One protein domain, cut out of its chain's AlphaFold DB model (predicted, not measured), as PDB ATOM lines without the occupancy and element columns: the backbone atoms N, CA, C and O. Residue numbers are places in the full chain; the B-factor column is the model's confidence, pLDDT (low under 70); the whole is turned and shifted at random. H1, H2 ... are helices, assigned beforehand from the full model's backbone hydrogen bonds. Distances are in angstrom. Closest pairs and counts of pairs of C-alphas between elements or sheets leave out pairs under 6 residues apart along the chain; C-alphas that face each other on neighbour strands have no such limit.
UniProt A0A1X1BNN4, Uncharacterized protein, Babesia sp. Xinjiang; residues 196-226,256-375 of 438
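AT A GLANCE: This is residues 196 to 226 and 256 to 375 of the 438 residues of an uncharacterized protein of Babesia sp. Xinjiang (UniProt A0A1X1BNN4). What shape does the backbone make? Three helices, H5, H6 and H9, lie side by side in a row with H6 in the middle, and H7 and H8 pack on H6 over one face of the row; H1 packs on H5, out of line with the row and away from H6, and H3 packs on H5 with its residues 267 to 271, with the short H4 packed on H3. Residues 214 to 219, of which 217 to 219 belong to H2, stick out at one end. What is printed, and how large is it? There are 151 residues with nine named helices, H1 to H9 in that order, and no named strand, an all-helix domain. It is compact by its radius of gyration of the C-alphas, 17.0 A, yet elongated, with spans of 58 by 32 by 28 A.

HOW THE PARTS SIT: What does the first helix meet? H1, residues 196 to 214, touches H5, residues 287 to 309, opposite ways at a shallow tilt of 24 degrees, the closest C-alphas being those of Leu 198 and Ile 298, 6.4 A apart. H2, residues 217 to 224, touches no helix. What stands near the start of the long helix? H3, residues 259 to 273, touches H5 with residues 267 to 271 alone, at a steep tilt of 48 degrees, the closest C-alphas being those of Ala 271 and Val 294, 6.4 A apart. The C-alphas of Ala 271 and Thr 277, 5.9 A apart, are the closest where H3 touches H4, residues 277 to 282. Which helices form a bundle? H5, H6 with residues 312 to 331, H8 with residues 345 to 354 and H9 with residues 361 to 375 form an up and down bundle, each running against the one before it. H5 and H6 are a helical hairpin, with the C-alphas of Gly 303 and Ala 315 closest at 4.2 A; H6 touches H9 at 5 degrees, a shallow tilt, closest at the C-alphas of Glu 313 and Ala 362, 5.3 A. H6 and H7, residues 337 to 342, are a hairpin too, closest at the C-alphas of Leu 330 and Val 337, 7.0 A. How are the helix backbones formed? In H1 to H9 every O i to N i+4 pair is within hydrogen-bond range.

IN THESE COORDINATES: Where does the printed part begin and end? C-alpha 196, in H1, is at (156.177, 121.853, 158.667), and C-alpha 375, in H9, is at (184.048, 116.046, 142.146). How long are the longer helices? H5 measures 33.2 A from first to last C-alpha, H6 28.3 A and H1 26.9 A.

THE WHOLE: Is anything missing? Residues 227 to 255 are not printed, and C-alphas 226 and 256 are 14.9 A apart across the cut; of the links printed whole, none is long. Where is confidence low? Mean pLDDT of the printed part is 73.0, and 64 residues are under 70, among them residues 211 to 226 and 357 to 375.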
ATOM      1  N   GLU A 196     156.816 123.074 158.163       84.12
ATOM      2  CA  GLU A 196     156.177 121.853 158.667       84.12
ATOM      3  C   GLU A 196     155.327 121.157 157.600       84.12
ATOM      4  O   GLU A 196     155.434 119.942 157.439       84.12
ATOM      5  N   MET A 197     154.545 121.914 156.821       82.19
ATOM      6  CA  MET A 197     153.774 121.350 155.708       82.19
ATOM      7  C   MET A 197     154.696 120.712 154.668       82.19
ATOM      8  O   MET A 197     154.470 119.570 154.273       82.19
ATOM      9  N   LEU A 198     155.775 121.398 154.285       82.75
ATOM     10  CA  LEU A 198     156.747 120.867 153.325       82.75
ATOM     11  C   LEU A 198     157.481 119.627 153.860       82.75
ATOM     12  O   LEU A 198     157.729 118.687 153.110       82.75
ATOM     13  N   ARG A 199     157.813 119.588 155.157       85.12
ATOM     14  CA  ARG A 199     158.416 118.406 155.799       85.12
ATOM     15  C   ARG A 199     157.458 117.215 155.821       85.12
ATOM     16  O   ARG A 199     157.899 116.090 155.607       85.12
ATOM     17  N   ASN A 200     156.164 117.447 156.034       82.31
ATOM     18  CA  ASN A 200     155.160 116.385 155.956       82.31
ATOM     19  C   ASN A 200     155.051 115.830 154.530       82.31
ATOM     20  O   ASN A 200     155.104 114.617 154.355       82.31
ATOM     21  N   GLN A 201     155.011 116.702 153.517       80.12
ATOM     22  CA  GLN A 201     155.029 116.272 152.115       80.12
ATOM     23  C   GLN A 201     156.310 115.496 151.763       80.12
ATOM     24  O   GLN A 201     156.247 114.487 151.068       80.12
ATOM     25  N   LEU A 202     157.472 115.921 152.274       84.75
ATOM     26  CA  LEU A 202     158.734 115.198 152.091       84.75
ATOM     27  C   LEU A 202     158.669 113.782 152.685       84.75
ATOM     28  O   LEU A 202     159.066 112.828 152.022       84.75
ATOM     29  N   ASN A 203     158.123 113.638 153.896       83.38
ATOM     30  CA  ASN A 203     157.948 112.335 154.541       83.38
ATOM     31  C   ASN A 203     157.003 111.417 153.747       83.38
ATOM     32  O   ASN A 203     157.257 110.218 153.660       83.38
ATOM     33  N   GLU A 204     155.925 111.963 153.174       77.62
ATOM     34  CA  GLU A 204     155.017 111.214 152.296       77.62
ATOM     35  C   GLU A 204     155.751 110.713 151.041       77.62
ATOM     36  O   GLU A 204     155.636 109.543 150.682       77.62
ATOM     37  N   ILE A 205     156.572 111.560 150.415       79.19
ATOM     38  CA  ILE A 205     157.364 111.177 149.240       79.19
ATOM     39  C   ILE A 205     158.423 110.123 149.569       79.19
ATOM     40  O   ILE A 205     158.589 109.170 148.808       79.19
ATOM     41  N   ASP A 206     159.123 110.254 150.694       80.69
ATOM     42  CA  ASP A 206     160.110 109.257 151.110       80.69
ATOM     43  C   ASP A 206     159.447 107.892 151.363       80.69
ATOM     44  O   ASP A 206     159.996 106.863 150.971       80.69
ATOM     45  N   GLN A 207     158.235 107.858 151.930       77.25
ATOM     46  CA  GLN A 207     157.466 106.614 152.070       77.25
ATOM     47  C   GLN A 207     157.106 105.997 150.713       77.25
ATOM     48  O   GLN A 207     157.194 104.778 150.558       77.25
ATOM     49  N   ILE A 208     156.742 106.822 149.726       72.44
ATOM     50  CA  ILE A 208     156.465 106.363 148.359       72.44
ATOM     51  C   ILE A 208     157.733 105.769 147.730       72.44
ATOM     52  O   ILE A 208     157.685 104.654 147.217       72.44
ATOM     53  N   LEU A 209     158.875 106.462 147.804       76.19
ATOM     54  CA  LEU A 209     160.147 105.962 147.263       76.19
ATOM     55  C   LEU A 209     160.546 104.624 147.891       76.19
ATOM     56  O   LEU A 209     160.872 103.682 147.173       76.19
ATOM     57  N   VAL A 210     160.438 104.507 149.215       76.50
ATOM     58  CA  VAL A 210     160.719 103.263 149.945       76.50
ATOM     59  C   VAL A 210     159.775 102.136 149.515       76.50
ATOM     60  O   VAL A 210     160.200 100.986 149.422       76.50
ATOM     61  N   ALA A 211     158.504 102.431 149.230       68.06
ATOM     62  CA  ALA A 211     157.562 101.437 148.720       68.06
ATOM     63  C   ALA A 211     157.932 100.955 147.306       68.06
ATOM     64  O   ALA A 211     157.831  99.760 147.033       68.06
ATOM     65  N   PHE A 212     158.406 101.848 146.432       67.31
ATOM     66  CA  PHE A 212     158.887 101.488 145.093       67.31
ATOM     67  C   PHE A 212     160.202 100.700 145.122       67.31
ATOM     68  O   PHE A 212     160.360  99.761 144.349       67.31
ATOM     69  N   GLU A 213     161.129 101.044 146.018       68.69
ATOM     70  CA  GLU A 213     162.428 100.367 146.143       68.69
ATOM     71  C   GLU A 213     162.316  98.975 146.793       68.69
ATOM     72  O   GLU A 213     163.115  98.091 146.489       68.69
ATOM     73  N   ASN A 214     161.318  98.758 147.658       66.12
ATOM     74  CA  ASN A 214     161.073  97.471 148.323       66.12
ATOM     75  C   ASN A 214     160.079  96.559 147.592       66.12
ATOM     76  O   ASN A 214     159.900  95.411 148.006       66.12
ATOM     77  N   ALA A 215     159.409  97.039 146.543       58.56
ATOM     78  CA  ALA A 215     158.571  96.185 145.716       58.56
ATOM     79  C   ALA A 215     159.467  95.158 145.006       58.56
ATOM     80  O   ALA A 215     160.361  95.523 144.240       58.56
ATOM     81  N   ASN A 216     159.256  93.863 145.271       50.47
ATOM     82  CA  ASN A 216     159.985  92.805 144.575       50.47
ATOM     83  C   ASN A 216     159.757  92.944 143.064       50.47
ATOM     84  O   ASN A 216     158.663  93.300 142.622       50.47
ATOM     85  N   ALA A 217     160.770  92.609 142.259       48.56
ATOM     86  CA  ALA A 217     160.657  92.613 140.800       48.56
ATOM     87  C   ALA A 217     159.426  91.825 140.305       48.56
ATOM     88  O   ALA A 217     158.806  92.225 139.327       48.56
ATOM     89  N   ASP A 218     159.011  90.776 141.025       43.66
ATOM     90  CA  ASP A 218     157.806  89.990 140.731       43.66
ATOM     91  C   ASP A 218     156.488  90.750 140.990       43.66
ATOM     92  O   ASP A 218     155.528  90.582 140.235       43.66
ATOM     93  N   ASP A 219     156.438  91.650 141.978       49.78
ATOM     94  CA  ASP A 219     155.274  92.518 142.211       49.78
ATOM     95  C   ASP A 219     155.172  93.580 141.103       49.78
ATOM     96  O   ASP A 219     154.077  93.839 140.598       49.78
ATOM     97  N   LEU A 220     156.314  94.107 140.640       45.09
ATOM     98  CA  LEU A 220     156.421  95.032 139.499       45.09
ATOM     99  C   LEU A 220     156.122  94.361 138.139       45.09
ATOM    100  O   LEU A 220     155.548  94.997 137.255       45.09
ATOM    101  N   ILE A 221     156.443  93.073 137.969       43.88
ATOM    102  CA  ILE A 221     156.081  92.277 136.780       43.88
ATOM    103  C   ILE A 221     154.583  91.942 136.790       43.88
ATOM    104  O   ILE A 221     153.918  92.092 135.766       43.88
ATOM    105  N   SER A 222     154.007  91.602 137.949       43.19
ATOM    106  CA  SER A 222     152.552  91.410 138.093       43.19
ATOM    107  C   SER A 222     151.738  92.702 137.866       43.19
ATOM    108  O   SER A 222     150.547  92.649 137.547       43.19
ATOM    109  N   LEU A 223     152.396  93.860 138.001       40.06
ATOM    110  CA  LEU A 223     151.913  95.198 137.646       40.06
ATOM    111  C   LEU A 223     151.925  95.453 136.127       40.06
ATOM    112  O   LEU A 223     151.074  96.190 135.634       40.06
ATOM    113  N   TYR A 224     152.831  94.809 135.386       39.22
ATOM    114  CA  TYR A 224     152.912  94.882 133.921       39.22
ATOM    115  C   TYR A 224     151.992  93.870 133.218       39.22
ATOM    116  O   TYR A 224     151.360  94.220 132.225       39.22
ATOM    117  N   ASP A 225     151.823  92.660 133.768       36.06
ATOM    118  CA  ASP A 225     150.952  91.601 133.212       36.06
ATOM    119  C   ASP A 225     149.444  91.930 133.269       36.06
ATOM    120  O   ASP A 225     148.616  91.226 132.686       36.06
ATOM    121  N   LYS A 226     149.063  93.013 133.958       37.50
ATOM    122  CA  LYS A 226     147.685  93.528 134.010       37.50
ATOM    123  C   LYS A 226     147.410  94.671 133.028       37.50
ATOM    124  O   LYS A 226     146.271  95.136 132.963       37.50
ATOM    125  N   GLU A 256     140.641 102.564 141.506       44.44
ATOM    126  CA  GLU A 256     140.678 103.532 142.621       44.44
ATOM    127  C   GLU A 256     140.777 102.858 144.005       44.44
ATOM    128  O   GLU A 256     141.114 103.496 144.997       44.44
ATOM    129  N   ASN A 257     140.534 101.546 144.067       40.69
ATOM    130  CA  ASN A 257     140.525 100.738 145.286       40.69
ATOM    131  C   ASN A 257     141.831  99.965 145.551       40.69
ATOM    132  O   ASN A 257     141.882  99.151 146.475       40.69
ATOM    133  N   THR A 258     142.885 100.175 144.758       49.19
ATOM    134  CA  THR A 258     144.194  99.537 144.982       49.19
ATOM    135  C   THR A 258     145.185 100.509 145.621       49.19
ATOM    136  O   THR A 258     145.216 101.689 145.278       49.19
ATOM    137  N   ALA A 259     146.038 100.014 146.529       50.97
ATOM    138  CA  ALA A 259     147.098 100.816 147.153       50.97
ATOM    139  C   ALA A 259     147.985 101.515 146.101       50.97
ATOM    140  O   ALA A 259     148.416 102.646 146.295       50.97
ATOM    141  N   THR A 260     148.177 100.874 144.947       50.16
ATOM    142  CA  THR A 260     148.932 101.415 143.816       50.16
ATOM    143  C   THR A 260     148.203 102.554 143.094       50.16
ATOM    144  O   THR A 260     148.838 103.543 142.742       50.16
ATOM    145  N   GLY A 261     146.878 102.469 142.920       52.03
ATOM    146  CA  GLY A 261     146.074 103.550 142.333       52.03
ATOM    147  C   GLY A 261     146.093 104.826 143.181       52.03
ATOM    148  O   GLY A 261     146.228 105.924 142.643       52.03
ATOM    149  N   ALA A 262     146.063 104.681 144.510       54.03
ATOM    150  CA  ALA A 262     146.171 105.804 145.440       54.03
ATOM    151  C   ALA A 262     147.556 106.481 145.398       54.03
ATOM    152  O   ALA A 262     147.641 107.708 145.411       54.03
ATOM    153  N   VAL A 263     148.638 105.696 145.294       55.66
ATOM    154  CA  VAL A 263     150.012 106.220 145.171       55.66
ATOM    155  C   VAL A 263     150.190 106.996 143.864       55.66
ATOM    156  O   VAL A 263     150.721 108.103 143.889       55.66
ATOM    157  N   VAL A 264     149.682 106.483 142.740       60.75
ATOM    158  CA  VAL A 264     149.768 107.165 141.436       60.75
ATOM    159  C   VAL A 264     148.965 108.474 141.417       60.75
ATOM    160  O   VAL A 264     149.470 109.488 140.947       60.75
ATOM    161  N   GLN A 265     147.762 108.516 141.998       64.31
ATOM    162  CA  GLN A 265     146.989 109.766 142.096       64.31
ATOM    163  C   GLN A 265     147.655 110.806 143.006       64.31
ATOM    164  O   GLN A 265     147.653 112.002 142.710       64.31
ATOM    165  N   MET A 266     148.240 110.357 144.118       63.12
ATOM    166  CA  MET A 266     148.992 111.226 145.019       63.12
ATOM    167  C   MET A 266     150.221 111.812 144.313       63.12
ATOM    168  O   MET A 266     150.513 112.996 144.472       63.12
ATOM    169  N   MET A 267     150.894 111.019 143.476       66.19
ATOM    170  CA  MET A 267     151.993 111.478 142.631       66.19
ATOM    171  C   MET A 267     151.558 112.484 141.569       66.19
ATOM    172  O   MET A 267     152.219 113.508 141.422       66.19
ATOM    173  N   ASP A 268     150.456 112.231 140.861       66.31
ATOM    174  CA  ASP A 268     149.918 113.159 139.861       66.31
ATOM    175  C   ASP A 268     149.598 114.516 140.501       66.31
ATOM    176  O   ASP A 268     149.925 115.568 139.947       66.31
ATOM    177  N   ARG A 269     149.034 114.493 141.717       69.75
ATOM    178  CA  ARG A 269     148.802 115.693 142.527       69.75
ATOM    179  C   ARG A 269     150.115 116.400 142.869       69.75
ATOM    180  O   ARG A 269     150.233 117.596 142.628       69.75
ATOM    181  N   PHE A 270     151.114 115.683 143.381       67.81
ATOM    182  CA  PHE A 270     152.396 116.280 143.763       67.81
ATOM    183  C   PHE A 270     153.192 116.827 142.575       67.81
ATOM    184  O   PHE A 270     153.771 117.909 142.676       67.81
ATOM    185  N   ALA A 271     153.211 116.114 141.449       67.44
ATOM    186  CA  ALA A 271     153.819 116.576 140.208       67.44
ATOM    187  C   ALA A 271     153.116 117.843 139.707       67.44
ATOM    188  O   ALA A 271     153.786 118.793 139.298       67.44
ATOM    189  N   ALA A 272     151.785 117.902 139.818       67.12
ATOM    190  CA  ALA A 272     151.030 119.090 139.457       67.12
ATOM    191  C   ALA A 272     151.327 120.291 140.367       67.12
ATOM    192  O   ALA A 272     151.623 121.377 139.870       67.12
ATOM    193  N   GLU A 273     151.331 120.086 141.684       67.19
ATOM    194  CA  GLU A 273     151.632 121.115 142.689       67.19
ATOM    195  C   GLU A 273     153.073 121.646 142.591       67.19
ATOM    196  O   GLU A 273     153.346 122.786 142.965       67.19
ATOM    197  N   ASN A 274     154.003 120.847 142.057       66.00
ATOM    198  CA  ASN A 274     155.426 121.191 141.965       66.00
ATOM    199  C   ASN A 274     155.895 121.592 140.557       66.00
ATOM    200  O   ASN A 274     157.092 121.815 140.363       66.00
ATOM    201  N   GLY A 275     154.971 121.755 139.604       66.75
ATOM    202  CA  GLY A 275     155.262 122.297 138.273       66.75
ATOM    203  C   GLY A 275     155.817 121.291 137.261       66.75
ATOM    204  O   GLY A 275     156.441 121.713 136.297       66.75
ATOM    205  N   TYR A 276     155.575 119.995 137.464       72.75
ATOM    206  CA  TYR A 276     155.940 118.910 136.543       72.75
ATOM    207  C   TYR A 276     154.731 118.360 135.761       72.75
ATOM    208  O   TYR A 276     154.722 117.208 135.327       72.75
ATOM    209  N   THR A 277     153.668 119.159 135.598       65.31
ATOM    210  CA  THR A 277     152.449 118.755 134.871       65.31
ATOM    211  C   THR A 277     152.732 118.381 133.420       65.31
ATOM    212  O   THR A 277     152.152 117.426 132.913       65.31
ATOM    213  N   THR A 278     153.614 119.115 132.746       64.69
ATOM    214  CA  THR A 278     153.997 118.872 131.350       64.69
ATOM    215  C   THR A 278     154.757 117.562 131.192       64.69
ATOM    216  O   THR A 278     154.406 116.733 130.361       64.69
ATOM    217  N   GLU A 279     155.737 117.321 132.052       69.12
ATOM    218  CA  GLU A 279     156.572 116.125 132.068       69.12
ATOM    219  C   GLU A 279     155.757 114.873 132.407       69.12
ATOM    220  O   GLU A 279     155.998 113.810 131.833       69.12
ATOM    221  N   LEU A 280     154.760 115.018 133.287       60.31
ATOM    222  CA  LEU A 280     153.786 113.980 133.618       60.31
ATOM    223  C   LEU A 280     152.854 113.653 132.435       60.31
ATOM    224  O   LEU A 280     152.485 112.497 132.227       60.31
ATOM    225  N   MET A 281     152.441 114.663 131.666       61.44
ATOM    226  CA  MET A 281     151.549 114.482 130.514       61.44
ATOM    227  C   MET A 281     152.269 113.896 129.298       61.44
ATOM    228  O   MET A 281     151.696 113.053 128.609       61.44
ATOM    229  N   ASP A 282     153.519 114.298 129.078       69.50
ATOM    230  CA  ASP A 282     154.328 113.873 127.933       69.50
ATOM    231  C   ASP A 282     155.075 112.549 128.188       69.50
ATOM    232  O   ASP A 282     155.627 111.962 127.258       69.50
ATOM    233  N   GLY A 283     155.079 112.052 129.433       65.00
ATOM    234  CA  GLY A 283     155.767 110.813 129.814       65.00
ATOM    235  C   GLY A 283     157.291 110.923 129.732       65.00
ATOM    236  O   GLY A 283     157.973 109.936 129.466       65.00
ATOM    237  N   SER A 284     157.828 112.132 129.924       67.44
ATOM    238  CA  SER A 284     159.247 112.456 129.724       67.44
ATOM    239  C   SER A 284     160.188 111.757 130.710       67.44
ATOM    240  O   SER A 284     161.376 111.622 130.427       67.44
ATOM    241  N   TYR A 285     159.660 111.326 131.857       72.56
ATOM    242  CA  TYR A 285     160.387 110.612 132.899       72.56
ATOM    243  C   TYR A 285     159.599 109.388 133.348       72.56
ATOM    244  O   TYR A 285     158.366 109.405 133.362       72.56
ATOM    245  N   ASP A 286     160.314 108.342 133.761       74.56
ATOM    246  CA  ASP A 286     159.679 107.262 134.504       74.56
ATOM    247  C   ASP A 286     159.172 107.753 135.875       74.56
ATOM    248  O   ASP A 286     159.542 108.815 136.388       74.56
ATOM    249  N   THR A 287     158.288 106.956 136.466       71.44
ATOM    250  CA  THR A 287     157.601 107.249 137.726       71.44
ATOM    251  C   THR A 287     158.582 107.533 138.872       71.44
ATOM    252  O   THR A 287     158.383 108.486 139.619       71.44
ATOM    253  N   ILE A 288     159.669 106.764 138.994       77.75
ATOM    254  CA  ILE A 288     160.648 106.900 140.090       77.75
ATOM    255  C   ILE A 288     161.462 108.188 139.933       77.75
ATOM    256  O   ILE A 288     161.656 108.934 140.896       77.75
ATOM    257  N   THR A 289     161.898 108.477 138.711       81.12
ATOM    258  CA  THR A 289     162.621 109.694 138.349       81.12
ATOM    259  C   THR A 289     161.770 110.925 138.638       81.12
ATOM    260  O   THR A 289     162.249 111.875 139.257       81.12
ATOM    261  N   LEU A 290     160.482 110.895 138.287       80.62
ATOM    262  CA  LEU A 290     159.568 111.991 138.593       80.62
ATOM    263  C   LEU A 290     159.413 112.212 140.107       80.62
ATOM    264  O   LEU A 290     159.479 113.353 140.560       80.62
ATOM    265  N   ILE A 291     159.277 111.147 140.910       80.81
ATOM    266  CA  ILE A 291     159.182 111.271 142.377       80.81
ATOM    267  C   ILE A 291     160.443 111.917 142.955       80.81
ATOM    268  O   ILE A 291     160.348 112.820 143.788       80.81
ATOM    269  N   ARG A 292     161.629 111.494 142.501       86.50
ATOM    270  CA  ARG A 292     162.899 112.082 142.950       86.50
ATOM    271  C   ARG A 292     163.013 113.561 142.559       86.50
ATOM    272  O   ARG A 292     163.440 114.375 143.376       86.50
ATOM    273  N   LEU A 293     162.542 113.950 141.373       87.12
ATOM    274  CA  LEU A 293     162.472 115.360 140.959       87.12
ATOM    275  C   LEU A 293     161.517 116.194 141.828       87.12
ATOM    276  O   LEU A 293     161.836 117.337 142.176       87.12
ATOM    277  N   VAL A 294     160.368 115.635 142.223       85.56
ATOM    278  CA  VAL A 294     159.451 116.285 143.174       85.56
ATOM    279  C   VAL A 294     160.109 116.411 144.549       85.56
ATOM    280  O   VAL A 294     160.078 117.491 145.138       85.56
ATOM    281  N   LYS A 295     160.771 115.361 145.046       89.56
ATOM    282  CA  LYS A 295     161.518 115.399 146.312       89.56
ATOM    283  C   LYS A 295     162.549 116.526 146.336       89.56
ATOM    284  O   LYS A 295     162.560 117.333 147.266       89.56
ATOM    285  N   ILE A 296     163.363 116.631 145.284       90.75
ATOM    286  CA  ILE A 296     164.347 117.709 145.119       90.75
ATOM    287  C   ILE A 296     163.659 119.077 145.162       90.75
ATOM    288  O   ILE A 296     164.162 119.999 145.808       90.75
ATOM    289  N   ARG A 297     162.492 119.223 144.521       88.38
ATOM    290  CA  ARG A 297     161.722 120.474 144.526       88.38
ATOM    291  C   ARG A 297     161.205 120.841 145.918       88.38
ATOM    292  O   ARG A 297     161.292 122.007 146.302       88.38
ATOM    293  N   ILE A 298     160.730 119.873 146.698       88.50
ATOM    294  CA  ILE A 298     160.291 120.107 148.080       88.50
ATOM    295  C   ILE A 298     161.474 120.497 148.967       88.50
ATOM    296  O   ILE A 298     161.390 121.493 149.684       88.50
ATOM    297  N   LEU A 299     162.600 119.783 148.882       92.38
ATOM    298  CA  LEU A 299     163.820 120.137 149.614       92.38
ATOM    299  C   LEU A 299     164.312 121.542 149.238       92.38
ATOM    300  O   LEU A 299     164.661 122.331 150.116       92.38
ATOM    301  N   GLN A 300     164.279 121.891 147.949       92.81
ATOM    302  CA  GLN A 300     164.580 123.240 147.476       92.81
ATOM    303  C   GLN A 300     163.680 124.280 148.162       92.81
ATOM    304  O   GLN A 300     164.181 125.284 148.667       92.81
ATOM    305  N   ASN A 301     162.365 124.041 148.206       91.06
ATOM    306  CA  ASN A 301     161.404 124.952 148.829       91.06
ATOM    307  C   ASN A 301     161.647 125.094 150.340       91.06
ATOM    308  O   ASN A 301     161.666 126.217 150.840       91.06
ATOM    309  N   ILE A 302     161.903 123.986 151.048       90.56
ATOM    310  CA  ILE A 302     162.270 123.994 152.476       90.56
ATOM    311  C   ILE A 302     163.509 124.863 152.687       90.56
ATOM    312  O   ILE A 302     163.490 125.768 153.520       90.56
ATOM    313  N   GLY A 303     164.565 124.627 151.903       92.31
ATOM    314  CA  GLY A 303     165.809 125.384 151.993       92.31
ATOM    315  C   GLY A 303     165.593 126.882 151.779       92.31
ATOM    316  O   GLY A 303     166.103 127.692 152.548       92.31
ATOM    317  N   VAL A 304     164.804 127.280 150.776       92.94
ATOM    318  CA  VAL A 304     164.510 128.699 150.512       92.94
ATOM    319  C   VAL A 304     163.732 129.339 151.663       92.94
ATOM    320  O   VAL A 304     164.123 130.413 152.122       92.94
ATOM    321  N   VAL A 305     162.664 128.698 152.148       91.56
ATOM    322  CA  VAL A 305     161.833 129.239 153.237       91.56
ATOM    323  C   VAL A 305     162.661 129.400 154.514       91.56
ATOM    324  O   VAL A 305     162.745 130.505 155.048       91.56
ATOM    325  N   MET A 306     163.379 128.353 154.926       92.00
ATOM    326  CA  MET A 306     164.251 128.375 156.106       92.00
ATOM    327  C   MET A 306     165.337 129.457 156.009       92.00
ATOM    328  O   MET A 306     165.602 130.190 156.965       92.00
ATOM    329  N   PHE A 307     165.942 129.624 154.829       93.19
ATOM    330  CA  PHE A 307     166.963 130.647 154.621       93.19
ATOM    331  C   PHE A 307     166.412 132.065 154.812       93.19
ATOM    332  O   PHE A 307     167.084 132.921 155.395       93.19
ATOM    333  N   LEU A 308     165.199 132.322 154.313       89.50
ATOM    334  CA  LEU A 308     164.531 133.619 154.426       89.50
ATOM    335  C   LEU A 308     164.019 133.888 155.853       89.50
ATOM    336  O   LEU A 308     164.056 135.035 156.289       89.50
ATOM    337  N   GLU A 309     163.616 132.849 156.590       89.12
ATOM    338  CA  GLU A 309     163.204 132.919 158.003       89.12
ATOM    339  C   GLU A 309     164.385 133.065 158.980       89.12
ATOM    340  O   GLU A 309     164.203 133.468 160.129       89.12
ATOM    341  N   GLY A 310     165.612 132.794 158.525       85.38
ATOM    342  CA  GLY A 310     166.845 133.034 159.278       85.38
ATOM    343  C   GLY A 310     167.532 131.782 159.828       85.38
ATOM    344  O   GLY A 310     168.596 131.904 160.437       85.38
ATOM    345  N   THR A 311     167.014 130.581 159.564       90.62
ATOM    346  CA  THR A 311     167.652 129.293 159.904       90.62
ATOM    347  C   THR A 311     168.677 128.886 158.838       90.62
ATOM    348  O   THR A 311     168.600 127.842 158.196       90.62
ATOM    349  N   VAL A 312     169.674 129.754 158.637       89.38
ATOM    350  CA  VAL A 312     170.627 129.719 157.511       89.38
ATOM    351  C   VAL A 312     171.448 128.427 157.417       89.38
ATOM    352  O   VAL A 312     171.698 127.946 156.313       89.38
ATOM    353  N   GLU A 313     171.908 127.888 158.548       89.12
ATOM    354  CA  GLU A 313     172.752 126.683 158.576       89.12
ATOM    355  C   GLU A 313     171.987 125.456 158.079       89.12
ATOM    356  O   GLU A 313     172.407 124.820 157.111       89.12
ATOM    357  N   GLU A 314     170.827 125.190 158.677       91.81
ATOM    358  CA  GLU A 314     169.949 124.089 158.279       91.81
ATOM    359  C   GLU A 314     169.438 124.271 156.841       91.81
ATOM    360  O   GLU A 314     169.389 123.314 156.072       91.81
ATOM    361  N   ALA A 315     169.117 125.504 156.437       92.56
ATOM    362  CA  ALA A 315     168.679 125.804 155.078       92.56
ATOM    363  C   ALA A 315     169.717 125.414 154.014       92.56
ATOM    364  O   ALA A 315     169.376 124.807 152.995       92.56
ATOM    365  N   LEU A 316     170.989 125.749 154.253       87.31
ATOM    366  CA  LEU A 316     172.091 125.390 153.363       87.31
ATOM    367  C   LEU A 316     172.358 123.881 153.363       87.31
ATOM    368  O   LEU A 316     172.663 123.324 152.308       87.31
ATOM    369  N   GLU A 317     172.211 123.202 154.500       92.19
ATOM    370  CA  GLU A 317     172.306 121.740 154.559       92.19
ATOM    371  C   GLU A 317     171.208 121.070 153.716       92.19
ATOM    372  O   GLU A 317     171.485 120.189 152.903       92.19
ATOM    373  N   VAL A 318     169.961 121.529 153.840       92.44
ATOM    374  CA  VAL A 318     168.836 120.998 153.057       92.44
ATOM    375  C   VAL A 318     169.035 121.258 151.559       92.44
ATOM    376  O   VAL A 318     168.868 120.346 150.749       92.44
ATOM    377  N   ALA A 319     169.440 122.474 151.179       91.00
ATOM    378  CA  ALA A 319     169.682 122.819 149.779       91.00
ATOM    379  C   ALA A 319     170.844 122.011 149.172       91.00
ATOM    380  O   ALA A 319     170.756 121.564 148.028       91.00
ATOM    381  N   THR A 320     171.918 121.780 149.934       87.50
ATOM    382  CA  THR A 320     173.046 120.948 149.477       87.50
ATOM    383  C   THR A 320     172.678 119.475 149.352       87.50
ATOM    384  O   THR A 320     173.101 118.844 148.389       87.50
ATOM    385  N   ARG A 321     171.832 118.943 150.242       91.50
ATOM    386  CA  ARG A 321     171.283 117.583 150.119       91.50
ATOM    387  C   ARG A 321     170.425 117.420 148.863       91.50
ATOM    388  O   ARG A 321     170.595 116.449 148.136       91.50
ATOM    389  N   ALA A 322     169.558 118.391 148.574       91.31
ATOM    390  CA  ALA A 322     168.774 118.400 147.337       91.31
ATOM    391  C   ALA A 322     169.680 118.392 146.095       91.31
ATOM    392  O   ALA A 322     169.364 117.780 145.077       91.31
ATOM    393  N   TYR A 323     170.812 119.095 146.176       88.50
ATOM    394  CA  TYR A 323     171.756 119.202 145.072       88.50
ATOM    395  C   TYR A 323     172.537 117.907 144.863       88.50
ATOM    396  O   TYR A 323     172.742 117.508 143.722       88.50
ATOM    397  N   ASP A 324     172.913 117.231 145.947       87.06
ATOM    398  CA  ASP A 324     173.496 115.890 145.893       87.06
ATOM    399  C   ASP A 324     172.557 114.888 145.218       87.06
ATOM    400  O   ASP A 324     172.957 114.207 144.276       87.06
ATOM    401  N   GLU A 325     171.280 114.886 145.599       89.69
ATOM    402  CA  GLU A 325     170.275 114.018 144.981       89.69
ATOM    403  C   GLU A 325     170.106 114.312 143.480       89.69
ATOM    404  O   GLU A 325     170.106 113.389 142.666       89.69
ATOM    405  N   LEU A 326     170.083 115.590 143.084       85.81
ATOM    406  CA  LEU A 326     170.030 115.993 141.675       85.81
ATOM    407  C   LEU A 326     171.272 115.542 140.882       85.81
ATOM    408  O   LEU A 326     171.158 115.077 139.747       85.81
ATOM    409  N   VAL A 327     172.467 115.676 141.464       82.44
ATOM    410  CA  VAL A 327     173.720 115.219 140.844       82.44
ATOM    411  C   VAL A 327     173.752 113.696 140.744       82.44
ATOM    412  O   VAL A 327     174.244 113.165 139.749       82.44
ATOM    413  N   GLN A 328     173.224 112.984 141.738       84.19
ATOM    414  CA  GLN A 328     173.129 111.531 141.705       84.19
ATOM    415  C   GLN A 328     172.187 111.066 140.589       84.19
ATOM    416  O   GLN A 328     172.564 110.196 139.812       84.19
ATOM    417  N   MET A 329     171.036 111.725 140.411       80.94
ATOM    418  CA  MET A 329     170.143 111.462 139.274       80.94
ATOM    419  C   MET A 329     170.830 111.671 137.920       80.94
ATOM    420  O   MET A 329     170.584 110.909 136.990       80.94
ATOM    421  N   LEU A 330     171.703 112.676 137.799       77.88
ATOM    422  CA  LEU A 330     172.500 112.883 136.586       77.88
ATOM    423  C   LEU A 330     173.550 111.776 136.390       77.88
ATOM    424  O   LEU A 330     173.756 111.330 135.268       77.88
ATOM    425  N   LYS A 331     174.234 111.347 137.459       76.88
ATOM    426  CA  LYS A 331     175.258 110.285 137.401       76.88
ATOM    427  C   LYS A 331     174.675 108.917 137.061       76.88
ATOM    428  O   LYS A 331     175.365 108.121 136.433       76.88
ATOM    429  N   ASP A 332     173.441 108.674 137.484       77.94
ATOM    430  CA  ASP A 332     172.700 107.442 137.223       77.94
ATOM    431  C   ASP A 332     171.942 107.492 135.880       77.94
ATOM    432  O   ASP A 332     171.126 106.617 135.605       77.94
ATOM    433  N   ASP A 333     172.196 108.515 135.049       71.62
ATOM    434  CA  ASP A 333     171.564 108.746 133.742       71.62
ATOM    435  C   ASP A 333     170.015 108.825 133.787       71.62
ATOM    436  O   ASP A 333     169.346 108.660 132.765       71.62
ATOM    437  N   LEU A 334     169.432 109.135 134.954       73.69
ATOM    438  CA  LEU A 334     167.979 109.299 135.134       73.69
ATOM    439  C   LEU A 334     167.466 110.615 134.531       73.69
ATOM    440  O   LEU A 334     166.305 110.730 134.146       73.69
ATOM    441  N   ILE A 335     168.333 111.626 134.448       75.00
ATOM    442  CA  ILE A 335     168.028 112.924 133.839       75.00
ATOM    443  C   ILE A 335     169.097 113.314 132.825       75.00
ATOM    444  O   ILE A 335     170.277 113.003 132.971       75.00
ATOM    445  N   SER A 336     168.693 114.059 131.797       73.31
ATOM    446  CA  SER A 336     169.642 114.602 130.822       73.31
ATOM    447  C   SER A 336     170.462 115.762 131.400       73.31
ATOM    448  O   SER A 336     170.000 116.497 132.275       73.31
ATOM    449  N   VAL A 337     171.640 116.018 130.819       69.44
ATOM    450  CA  VAL A 337     172.458 117.207 131.135       69.44
ATOM    451  C   VAL A 337     171.652 118.498 130.970       69.44
ATOM    452  O   VAL A 337     171.726 119.381 131.814       69.44
ATOM    453  N   LYS A 338     170.820 118.589 129.926       70.06
ATOM    454  CA  LYS A 338     169.964 119.757 129.690       70.06
ATOM    455  C   LYS A 338     168.937 119.947 130.812       70.06
ATOM    456  O   LYS A 338     168.710 121.075 131.233       70.06
ATOM    457  N   ALA A 339     168.323 118.866 131.295       73.12
ATOM    458  CA  ALA A 339     167.384 118.924 132.417       73.12
ATOM    459  C   ALA A 339     168.079 119.363 133.714       73.12
ATOM    460  O   ALA A 339     167.557 120.207 134.437       73.12
ATOM    461  N   TYR A 340     169.290 118.859 133.956       76.06
ATOM    462  CA  TYR A 340     170.134 119.285 135.069       76.06
ATOM    463  C   TYR A 340     170.511 120.777 134.986       76.06
ATOM    464  O   TYR A 340     170.368 121.504 135.965       76.06
ATOM    465  N   GLU A 341     170.943 121.260 133.816       72.06
ATOM    466  CA  GLU A 341     171.338 122.660 133.596       72.06
ATOM    467  C   GLU A 341     170.172 123.648 133.725       72.06
ATOM    468  O   GLU A 341     170.365 124.776 134.181       72.06
ATOM    469  N   LEU A 342     168.964 123.239 133.327       75.19
ATOM    470  CA  LEU A 342     167.752 124.050 133.449       75.19
ATOM    471  C   LEU A 342     167.185 124.068 134.877       75.19
ATOM    472  O   LEU A 342     166.329 124.900 135.184       75.19
ATOM    473  N   HIS A 343     167.652 123.185 135.762       82.31
ATOM    474  CA  HIS A 343     167.138 123.099 137.121       82.31
ATOM    475  C   HIS A 343     167.587 124.300 137.978       82.31
ATOM    476  O   HIS A 343     168.769 124.631 138.078       82.31
ATOM    477  N   SER A 344     166.645 124.941 138.681       84.75
ATOM    478  CA  SER A 344     166.899 126.186 139.431       84.75
ATOM    479  C   SER A 344     167.800 126.037 140.663       84.75
ATOM    480  O   SER A 344     168.304 127.031 141.186       84.75
ATOM    481  N   LEU A 345     168.001 124.814 141.152       85.00
ATOM    482  CA  LEU A 345     168.662 124.547 142.432       85.00
ATOM    483  C   LEU A 345     170.110 125.047 142.507       85.00
ATOM    484  O   LEU A 345     170.488 125.652 143.509       85.00
ATOM    485  N   GLY A 346     170.902 124.862 141.444       80.50
ATOM    486  CA  GLY A 346     172.272 125.384 141.401       80.50
ATOM    487  C   GLY A 346     172.295 126.906 141.562       80.50
ATOM    488  O   GLY A 346     173.058 127.447 142.364       80.50
ATOM    489  N   ARG A 347     171.368 127.596 140.887       81.81
ATOM    490  CA  ARG A 347     171.215 129.050 140.995       81.81
ATOM    491  C   ARG A 347     170.775 129.486 142.392       81.81
ATOM    492  O   ARG A 347     171.272 130.485 142.900       81.81
ATOM    493  N   ILE A 348     169.874 128.746 143.033       86.00
ATOM    494  CA  ILE A 348     169.415 129.038 144.399       86.00
ATOM    495  C   ILE A 348     170.572 128.947 145.395       86.00
ATOM    496  O   ILE A 348     170.746 129.855 146.206       86.00
ATOM    497  N   ILE A 349     171.410 127.914 145.297       82.06
ATOM    498  CA  ILE A 349     172.593 127.765 146.156       82.06
ATOM    499  C   ILE A 349     173.583 128.917 145.941       82.06
ATOM    500  O   ILE A 349     174.076 129.496 146.911       82.06
ATOM    501  N   GLU A 350     173.842 129.303 144.687       80.25
ATOM    502  CA  GLU A 350     174.675 130.475 144.380       80.25
ATOM    503  C   GLU A 350     174.134 131.748 145.039       80.25
ATOM    504  O   GLU A 350     174.903 132.539 145.588       80.25
ATOM    505  N   LEU A 351     172.814 131.945 145.020       81.44
ATOM    506  CA  LEU A 351     172.177 133.089 145.665       81.44
ATOM    507  C   LEU A 351     172.258 133.005 147.195       81.44
ATOM    508  O   LEU A 351     172.516 134.024 147.832       81.44
ATOM    509  N   MET A 352     172.122 131.820 147.800       83.50
ATOM    510  CA  MET A 352     172.326 131.635 149.246       83.50
ATOM    511  C   MET A 352     173.764 131.974 149.659       83.50
ATOM    512  O   MET A 352     173.977 132.666 150.655       83.50
ATOM    513  N   PHE A 353     174.762 131.578 148.860       81.56
ATOM    514  CA  PHE A 353     176.154 132.005 149.058       81.56
ATOM    515  C   PHE A 353     176.324 133.511 148.841       81.56
ATOM    516  O   PHE A 353     177.042 134.174 149.589       81.56
ATOM    517  N   GLY A 354     175.641 134.061 147.836       73.25
ATOM    518  CA  GLY A 354     175.608 135.485 147.527       73.25
ATOM    519  C   GLY A 354     175.027 136.339 148.659       73.25
ATOM    520  O   GLY A 354     175.492 137.449 148.901       73.25
ATOM    521  N   ALA A 355     174.052 135.802 149.390       77.38
ATOM    522  CA  ALA A 355     173.363 136.465 150.491       77.38
ATOM    523  C   ALA A 355     174.154 136.472 151.814       77.38
ATOM    524  O   ALA A 355     173.751 137.147 152.765       77.38
ATOM    525  N   LEU A 356     175.301 135.787 151.878       72.94
ATOM    526  CA  LEU A 356     176.131 135.673 153.077       72.94
ATOM    527  C   LEU A 356     177.557 136.211 152.866       72.94
ATOM    528  O   LEU A 356     178.034 136.358 151.733       72.94
ATOM    529  N   PRO A 357     178.275 136.520 153.962       68.25
ATOM    530  CA  PRO A 357     179.718 136.718 153.916       68.25
ATOM    531  C   PRO A 357     180.437 135.458 153.414       68.25
ATOM    532  O   PRO A 357     180.098 134.340 153.800       68.25
ATOM    533  N   TRP A 358     181.489 135.632 152.612       61.00
ATOM    534  CA  TRP A 358     182.264 134.524 152.034       61.00
ATOM    535  C   TRP A 358     182.915 133.602 153.075       61.00
ATOM    536  O   TRP A 358     183.183 132.439 152.790       61.00
ATOM    537  N   ASN A 359     183.178 134.121 154.275       60.47
ATOM    538  CA  ASN A 359     183.773 133.396 155.395       60.47
ATOM    539  C   ASN A 359     182.734 132.818 156.373       60.47
ATOM    540  O   ASN A 359     183.115 132.354 157.447       60.47
ATOM    541  N   HIS A 360     181.440 132.865 156.039       66.00
ATOM    542  CA  HIS A 360     180.396 132.309 156.893       66.00
ATOM    543  C   HIS A 360     180.572 130.781 157.023       66.00
ATOM    544  O   HIS A 360     180.679 130.107 155.994       66.00
ATOM    545  N   PRO A 361     180.565 130.201 158.242       68.50
ATOM    546  CA  PRO A 361     180.803 128.769 158.449       68.50
ATOM    547  C   PRO A 361     179.889 127.865 157.613       68.50
ATOM    548  O   PRO A 361     180.375 126.951 156.952       68.50
ATOM    549  N   ALA A 362     178.592 128.186 157.556       68.19
ATOM    550  CA  ALA A 362     177.614 127.461 156.740       68.19
ATOM    551  C   ALA A 362     177.965 127.438 155.241       68.19
ATOM    552  O   ALA A 362     177.817 126.415 154.584       68.19
ATOM    553  N   VAL A 363     178.479 128.552 154.701       68.94
ATOM    554  CA  VAL A 363     178.886 128.649 153.289       68.94
ATOM    555  C   VAL A 363     180.108 127.779 153.032       68.94
ATOM    556  O   VAL A 363     180.166 127.083 152.023       68.94
ATOM    557  N   LEU A 364     181.082 127.795 153.943       65.81
ATOM    558  CA  LEU A 364     182.286 126.974 153.823       65.81
ATOM    559  C   LEU A 364     181.954 125.478 153.887       65.81
ATOM    560  O   LEU A 364     182.457 124.713 153.068       65.81
ATOM    561  N   ALA A 365     181.080 125.078 154.813       67.81
ATOM    562  CA  ALA A 365     180.615 123.700 154.938       67.81
ATOM    563  C   ALA A 365     179.848 123.244 153.687       67.81
ATOM    564  O   ALA A 365     180.169 122.207 153.109       67.81
ATOM    565  N   ALA A 366     178.897 124.056 153.219       67.44
ATOM    566  CA  ALA A 366     178.118 123.769 152.020       67.44
ATOM    567  C   ALA A 366     178.993 123.677 150.759       67.44
ATOM    568  O   ALA A 366     178.803 122.783 149.941       67.44
ATOM    569  N   ARG A 367     179.994 124.555 150.606       65.62
ATOM    570  CA  ARG A 367     180.962 124.473 149.500       65.62
ATOM    571  C   ARG A 367     181.776 123.194 149.544       65.62
ATOM    572  O   ARG A 367     181.881 122.530 148.522       65.62
ATOM    573  N   ALA A 368     182.306 122.843 150.713       64.88
ATOM    574  CA  ALA A 368     183.050 121.603 150.879       64.88
ATOM    575  C   ALA A 368     182.183 120.387 150.505       64.88
ATOM    576  O   ALA A 368     182.640 119.520 149.766       64.88
ATOM    577  N   ALA A 369     180.915 120.360 150.931       66.81
ATOM    578  CA  ALA A 369     179.971 119.311 150.551       66.81
ATOM    579  C   ALA A 369     179.750 119.263 149.027       66.81
ATOM    580  O   ALA A 369     179.935 118.219 148.406       66.81
ATOM    581  N   ILE A 370     179.463 120.397 148.384       68.38
ATOM    582  CA  ILE A 370     179.266 120.463 146.927       68.38
ATOM    583  C   ILE A 370     180.526 120.030 146.160       68.38
ATOM    584  O   ILE A 370     180.423 119.316 145.164       68.38
ATOM    585  N   GLU A 371     181.718 120.425 146.614       61.50
ATOM    586  CA  GLU A 371     182.994 120.009 146.021       61.50
ATOM    587  C   GLU A 371     183.194 118.488 146.101       61.50
ATOM    588  O   GLU A 371     183.710 117.883 145.156       61.50
ATOM    589  N   THR A 372     182.743 117.852 147.188       63.16
ATOM    590  CA  THR A 372     182.779 116.388 147.321       63.16
ATOM    591  C   THR A 372     181.768 115.681 146.416       63.16
ATOM    592  O   THR A 372     182.107 114.664 145.811       63.16
ATOM    593  N   VAL A 373     180.568 116.245 146.261       56.62
ATOM    594  CA  VAL A 373     179.458 115.698 145.461       56.62
ATOM    595  C   VAL A 373     179.740 115.777 143.960       56.62
ATOM    596  O   VAL A 373     179.619 114.786 143.233       56.62
ATOM    597  N   ASN A 374     180.167 116.945 143.481       49.41
ATOM    598  CA  ASN A 374     180.445 117.183 142.064       49.41
ATOM    599  C   ASN A 374     181.721 116.488 141.578       49.41
ATOM    600  O   ASN A 374     181.913 116.283 140.373       49.41
ATOM    601  N   GLY A 375     182.645 116.196 142.498       42.12
ATOM    602  CA  GLY A 375     184.048 116.046 142.146       42.12
ATOM    603  C   GLY A 375     184.574 117.266 141.358       42.12
ATOM    604  O   GLY A 375     183.848 118.212 141.042       42.12
TER     605      GLY A 375